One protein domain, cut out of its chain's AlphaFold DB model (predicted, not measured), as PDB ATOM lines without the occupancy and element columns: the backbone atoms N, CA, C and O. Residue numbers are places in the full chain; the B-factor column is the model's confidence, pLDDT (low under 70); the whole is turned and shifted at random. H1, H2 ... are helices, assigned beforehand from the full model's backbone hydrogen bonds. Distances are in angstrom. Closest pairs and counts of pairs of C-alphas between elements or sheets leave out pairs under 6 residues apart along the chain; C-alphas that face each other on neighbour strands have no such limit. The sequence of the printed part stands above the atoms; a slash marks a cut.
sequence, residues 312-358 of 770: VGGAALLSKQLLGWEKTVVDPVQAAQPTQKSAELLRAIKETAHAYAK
ATOM      1  N   VAL A 312      20.931 -25.176  10.314       77.19
ATOM      2  CA  VAL A 312      20.341 -26.462  10.740       77.19
ATOM      3  C   VAL A 312      20.083 -26.495  12.254       77.19
ATOM      4  O   VAL A 312      19.035 -26.964  12.691       77.19
ATOM      5  N   GLY A 313      21.005 -25.952  13.055       75.62
ATOM      6  CA  GLY A 313      20.851 -25.840  14.505       75.62
ATOM      7  C   GLY A 313      19.741 -24.862  14.889       75.62
ATOM      8  O   GLY A 313      18.886 -25.205  15.702       75.62
ATOM      9  N   GLY A 314      19.695 -23.686  14.252       76.94
ATOM     10  CA  GLY A 314      18.627 -22.707  14.479       76.94
ATOM     11  C   GLY A 314      17.243 -23.197  14.055       76.94
ATOM     12  O   GLY A 314      16.269 -22.955  14.760       76.94
ATOM     13  N   ALA A 315      17.139 -23.939  12.948       81.50
ATOM     14  CA  ALA A 315      15.885 -24.544  12.496       81.50
ATOM     15  C   ALA A 315      15.389 -25.655  13.442       81.50
ATOM     16  O   ALA A 315      14.184 -25.772  13.685       81.50
ATOM     17  N   ALA A 316      16.307 -26.432  14.027       80.88
ATOM     18  CA  ALA A 316      15.979 -27.408  15.065       80.88
ATOM     19  C   ALA A 316      15.535 -26.727  16.376       80.88
ATOM     20  O   ALA A 316      14.553 -27.160  16.977       80.88
ATOM     21  N   LEU A 317      16.210 -25.644  16.785       81.56
ATOM     22  CA  LEU A 317      15.842 -24.820  17.944       81.56
ATOM     23  C   LEU A 317      14.440 -24.210  17.763       81.56
ATOM     24  O   LEU A 317      13.561 -24.409  18.596       81.56
ATOM     25  N   LEU A 318      14.198 -23.557  16.619       82.06
ATOM     26  CA  LEU A 318      12.905 -22.990  16.226       82.06
ATOM     27  C   LEU A 318      11.781 -24.030  16.316       82.06
ATOM     28  O   LEU A 318      10.754 -23.771  16.938       82.06
ATOM     29  N   SER A 319      11.995 -25.215  15.736       80.31
ATOM     30  CA  SER A 319      11.025 -26.315  15.775       80.31
ATOM     31  C   SER A 319      10.676 -26.719  17.211       80.31
ATOM     32  O   SER A 319       9.499 -26.800  17.557       80.31
ATOM     33  N   LYS A 320      11.676 -26.914  18.080       81.00
ATOM     34  CA  LYS A 320      11.456 -27.279  19.490       81.00
ATOM     35  C   LYS A 320      10.770 -26.172  20.292       81.00
ATOM     36  O   LYS A 320       9.905 -26.470  21.110       81.00
ATOM     37  N   GLN A 321      11.134 -24.910  20.061       83.69
ATOM     38  CA  GLN A 321      10.530 -23.762  20.738       83.69
ATOM     39  C   GLN A 321       9.064 -23.555  20.317       83.69
ATOM     40  O   GLN A 321       8.232 -23.240  21.165       83.69
ATOM     41  N   LEU A 322       8.722 -23.791  19.042       82.75
ATOM     42  CA  LEU A 322       7.334 -23.781  18.555       82.75
ATOM     43  C   LEU A 322       6.510 -24.963  19.089       82.75
ATOM     44  O   LEU A 322       5.335 -24.793  19.403       82.75
ATOM     45  N   LEU A 323       7.124 -26.140  19.250       80.88
ATOM     46  CA  LEU A 323       6.502 -27.323  19.863       80.88
ATOM     47  C   LEU A 323       6.418 -27.245  21.403       80.88
ATOM     48  O   LEU A 323       5.907 -28.168  22.038       80.88
ATOM     49  N   GLY A 324       6.919 -26.170  22.024       70.44
ATOM     50  CA  GLY A 324       6.931 -25.991  23.481       70.44
ATOM     51  C   GLY A 324       7.899 -26.917  24.232       70.44
ATOM     52  O   GLY A 324       7.822 -27.020  25.454       70.44
ATOM     53  N   TRP A 325       8.806 -27.594  23.523       63.28
ATOM     54  CA  TRP A 325       9.804 -28.510  24.091       63.28
ATOM     55  C   TRP A 325      11.067 -27.789  24.584       63.28
ATOM     56  O   TRP A 325      11.891 -28.380  25.281       63.28
ATOM     57  N   GLU A 326      11.236 -26.517  24.222       66.50
ATOM     58  CA  GLU A 326      12.407 -25.702  24.546       66.50
ATOM     59  C   GLU A 326      11.987 -24.283  24.955       66.50
ATOM     60  O   GLU A 326      10.947 -23.773  24.531       66.50
ATOM     61  N   LYS A 327      12.773 -23.644  25.832       64.19
ATOM     62  CA  LYS A 327      12.407 -22.363  26.456       64.19
ATOM     63  C   LYS A 327      12.311 -21.250  25.407       64.19
ATOM     64  O   LYS A 327      13.204 -21.079  24.580       64.19
ATOM     65  N   THR A 328      11.243 -20.459  25.491       72.25
ATOM     66  CA  THR A 328      10.960 -19.319  24.594       72.25
ATOM     67  C   THR A 328      11.439 -17.971  25.149       72.25
ATOM     68  O   THR A 328      11.165 -16.928  24.558       72.25
ATOM     69  N   VAL A 329      12.119 -17.977  26.301       79.56
ATOM     70  CA  VAL A 329      12.774 -16.809  26.904       79.56
ATOM     71  C   VAL A 329      14.241 -16.784  26.489       79.56
ATOM     72  O   VAL A 329      14.935 -17.789  26.626       79.56
ATOM     73  N   VAL A 330      14.699 -15.626  26.012       81.81
ATOM     74  CA  VAL A 330      16.112 -15.354  25.713       81.81
ATOM     75  C   VAL A 330      16.892 -15.266  27.025       81.81
ATOM     76  O   VAL A 330      16.476 -14.553  27.939       81.81
ATOM     77  N   ASP A 331      18.014 -15.977  27.117       86.25
ATOM     78  CA  ASP A 331      18.907 -15.954  28.284       86.25
ATOM     79  C   ASP A 331      19.616 -14.587  28.440       86.25
ATOM     80  O   ASP A 331      19.912 -13.961  27.417       86.25
ATOM     81  N   PRO A 332      19.941 -14.100  29.658       86.50
ATOM     82  CA  PRO A 332      20.567 -12.787  29.825       86.50
ATOM     83  C   PRO A 332      21.897 -12.618  29.081       86.50
ATOM     84  O   PRO A 332      22.172 -11.534  28.564       86.50
ATOM     85  N   VAL A 333      22.694 -13.685  28.945       85.75
ATOM     86  CA  VAL A 333      23.948 -13.644  28.175       85.75
ATOM     87  C   VAL A 333      23.658 -13.503  26.680       85.75
ATOM     88  O   VAL A 333      24.341 -12.753  25.987       85.75
ATOM     89  N   GLN A 334      22.612 -14.164  26.175       85.00
ATOM     90  CA  GLN A 334      22.174 -14.041  24.778       85.00
ATOM     91  C   GLN A 334      21.533 -12.675  24.495       85.00
ATOM     92  O   GLN A 334      21.763 -12.097  23.434       85.00
ATOM     93  N   ALA A 335      20.776 -12.122  25.444       84.69
ATOM     94  CA  ALA A 335      20.157 -10.800  25.345       84.69
ATOM     95  C   ALA A 335      21.200  -9.672  25.252       84.69
ATOM     96  O   ALA A 335      21.019  -8.717  24.496       84.69
ATOM     97  N   ALA A 336      22.328  -9.819  25.952       85.75
ATOM     98  CA  ALA A 336      23.488  -8.945  25.812       85.75
ATOM     99  C   ALA A 336      24.287  -9.169  24.509       85.75
ATOM    100  O   ALA A 336      25.201  -8.402  24.233       85.75
ATOM    101  N   GLN A 337      23.978 -10.177  23.685       85.19
ATOM    102  CA  GLN A 337      24.674 -10.479  22.423       85.19
ATOM    103  C   GLN A 337      23.818 -10.132  21.187       85.19
ATOM    104  O   GLN A 337      22.588 -10.076  21.277       85.19
ATOM    105  N   PRO A 338      24.430  -9.869  20.012       80.81
ATOM    106  CA  PRO A 338      23.691  -9.511  18.807       80.81
ATOM    107  C   PRO A 338      23.016 -10.742  18.186       80.81
ATOM    108  O   PRO A 338      23.674 -11.750  17.930       80.81
ATOM    109  N   THR A 339      21.724 -10.625  17.877       80.94
ATOM    110  CA  THR A 339      20.853 -11.702  17.380       80.94
ATOM    111  C   THR A 339      21.461 -12.487  16.216       80.94
ATOM    112  O   THR A 339      21.512 -12.010  15.073       80.94
ATOM    113  N   GLN A 340      21.883 -13.730  16.467       80.06
ATOM    114  CA  GLN A 340      22.397 -14.601  15.412       80.06
ATOM    115  C   GLN A 340      21.238 -15.141  14.566       80.06
ATOM    116  O   GLN A 340      20.661 -16.174  14.891       80.06
ATOM    117  N   LYS A 341      20.897 -14.474  13.452       75.00
ATOM    118  CA  LYS A 341      19.756 -14.856  12.585       75.00
ATOM    119  C   LYS A 341      19.746 -16.326  12.129       75.00
ATOM    120  O   LYS A 341      18.674 -16.844  11.847       75.00
ATOM    121  N   SER A 342      20.897 -16.999  12.048       72.25
ATOM    122  CA  SER A 342      21.001 -18.427  11.695       72.25
ATOM    123  C   SER A 342      20.698 -19.394  12.848       72.25
ATOM    124  O   SER A 342      20.543 -20.585  12.601       72.25
ATOM    125  N   ALA A 343      20.631 -18.904  14.086       75.88
ATOM    126  CA  ALA A 343      20.521 -19.703  15.305       75.88
ATOM    127  C   ALA A 343      19.300 -19.310  16.153       75.88
ATOM    128  O   ALA A 343      18.536 -20.161  16.593       75.88
ATOM    129  N   GLU A 344      19.074 -18.010  16.323       80.19
ATOM    130  CA  GLU A 344      18.040 -17.418  17.174       80.19
ATOM    131  C   GLU A 344      16.818 -16.991  16.339       80.19
ATOM    132  O   GLU A 344      16.360 -15.848  16.403       80.19
ATOM    133  N   LEU A 345      16.296 -17.903  15.509       83.25
ATOM    134  CA  LEU A 345      15.253 -17.592  14.518       83.25
ATOM    135  C   LEU A 345      13.995 -16.963  15.141       83.25
ATOM    136  O   LEU A 345      13.502 -15.973  14.603       83.25
ATOM    137  N   LEU A 346      13.505 -17.453  16.290       83.00
ATOM    138  CA  LEU A 346      12.356 -16.828  16.967       83.00
ATOM    139  C   LEU A 346      12.636 -15.385  17.400       83.00
ATOM    140  O   LEU A 346      11.769 -14.532  17.228       83.00
ATOM    141  N   ARG A 347      13.829 -15.087  17.928       84.50
ATOM    142  CA  ARG A 347      14.206 -13.719  18.316       84.50
ATOM    143  C   ARG A 347      14.316 -12.823  17.086       84.50
ATOM    144  O   ARG A 347      13.762 -11.733  17.094       84.50
ATOM    145  N   ALA A 348      14.928 -13.309  16.006       85.06
ATOM    146  CA  ALA A 348      15.009 -12.571  14.747       85.06
ATOM    147  C   ALA A 348      13.619 -12.279  14.144       85.06
ATOM    148  O   ALA A 348      13.399 -11.180  13.634       85.06
ATOM    149  N   ILE A 349      12.673 -13.223  14.233       85.62
ATOM    150  CA  ILE A 349      11.273 -13.032  13.815       85.62
ATOM    151  C   ILE A 349      10.580 -12.004  14.719       85.62
ATOM    152  O   ILE A 349       9.964 -11.073  14.203       85.62
ATOM    153  N   LYS A 350      10.721 -12.114  16.050       85.19
ATOM    154  CA  LYS A 350      10.141 -11.165  17.015       85.19
ATOM    155  C   LYS A 350      10.669  -9.745  16.842       85.19
ATOM    156  O   LYS A 350       9.867  -8.828  16.750       85.19
ATOM    157  N   GLU A 351      11.983  -9.557  16.745       87.00
ATOM    158  CA  GLU A 351      12.605  -8.244  16.528       87.00
ATOM    159  C   GLU A 351      12.172  -7.635  15.187       87.00
ATOM    160  O   GLU A 351      11.894  -6.441  15.108       87.00
ATOM    161  N   THR A 352      12.033  -8.458  14.140       86.31
ATOM    162  CA  THR A 352      11.516  -8.010  12.836       86.31
ATOM    163  C   THR A 352      10.042  -7.596  12.936       86.31
ATOM    164  O   THR A 352       9.683  -6.510  12.491       86.31
ATOM    165  N   ALA A 353       9.188  -8.406  13.572       85.19
ATOM    166  CA  ALA A 353       7.781  -8.072  13.797       85.19
ATOM    167  C   ALA A 353       7.618  -6.822  14.680       85.19
ATOM    168  O   ALA A 353       6.779  -5.976  14.389       85.19
ATOM    169  N   HIS A 354       8.453  -6.662  15.710       82.00
ATOM    170  CA  HIS A 354       8.463  -5.488  16.580       82.00
ATOM    171  C   HIS A 354       8.888  -4.222  15.820       82.00
ATOM    172  O   HIS A 354       8.276  -3.173  16.000       82.00
ATOM    173  N   ALA A 355       9.878  -4.316  14.924       83.56
ATOM    174  CA  ALA A 355      10.288  -3.203  14.066       83.56
ATOM    175  C   ALA A 355       9.186  -2.761  13.083       83.56
ATOM    176  O   ALA A 355       9.070  -1.569  12.813       83.56
ATOM    177  N   TYR A 356       8.360  -3.689  12.582       81.62
ATOM    178  CA  TYR A 356       7.192  -3.356  11.753       81.62
ATOM    179  C   TYR A 356       5.990  -2.849  12.566       81.62
ATOM    180  O   TYR A 356       5.286  -1.957  12.105       81.62
ATOM    181  N   ALA A 357       5.742  -3.399  13.758       78.62
ATOM    182  CA  ALA A 357       4.607  -3.020  14.606       78.62
ATOM    183  C   ALA A 357       4.823  -1.688  15.346       78.62
ATOM    184  O   ALA A 357       3.864  -0.977  15.640       78.62
ATOM    185  N   LYS A 358       6.079  -1.350  15.652       70.38
ATOM    186  CA  LYS A 358       6.493  -0.089  16.270       70.38
ATOM    187  C   LYS A 358       7.709   0.466  15.509       70.38
ATOM    188  O   LYS A 358       8.830   0.386  16.024       70.38
TER     189      LYS A 358
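Overview. This is residues 312 to 358 of the 770 residues of the protein "Hypothetical protein" of Chlamydomonas leiostraca (UniProt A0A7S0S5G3). Look first for two helices, H1 and H3, meeting at a steep angle, the first end of H3 set against the side of H1, while the chain between them swings out in a loop with the short helix H2 on it, away from both. The far part of H3, with residue 358 after it, sticks out as a free arm from residue 352 on. The printed part has 47 residues with three named helices, H1, H2 and H3 in that order, and no named strand; the class is all helix. The whole is compact, with a radius of gyration of the C-alphas of 10.8 A, and spans 29 by 22 by 18 A.

Arrangement. Begin at H1, residues 312 to 322, and compare it with H3, residues 345 to 357. They touch, with 4 pairs of C-alphas within 8 A, and H3 does so with residues 345 to 346 alone. The closest C-alphas are those of Gly 314 and Leu 345, 6.1 A apart. Their lines stand at a steep tilt of 67 degrees, and they run the same way. Between them in the chain comes H2, residues 332 to 335, which is apart from H1 and apart from H3. In H1 and H3 every O i to N i+4 pair is within hydrogen-bond range; H2 is too short for such a pair, and its one O i to N i+3 pair is within range.

Along the chain. Find C-alpha 312 at (20.341, -26.462, 10.740); from there H1 runs 15.4 A to C-alpha 322. H2 starts at C-alpha 332, (20.567, -12.787, 29.825), and measures 4.9 A. H3, the longest helix, runs 18.0 A from Leu 345 to C-alpha 357 at (4.607, -3.020, 14.606).

Size, cuts and confidence. The two C-alphas farthest apart are those of Val 312 and Lys 358, 30.3 A. The printed part has no cut, and both links, of 9 residues each, are short. Mean pLDDT of the printed part is 80.2; look at residues 325 to 327 for the values under 70.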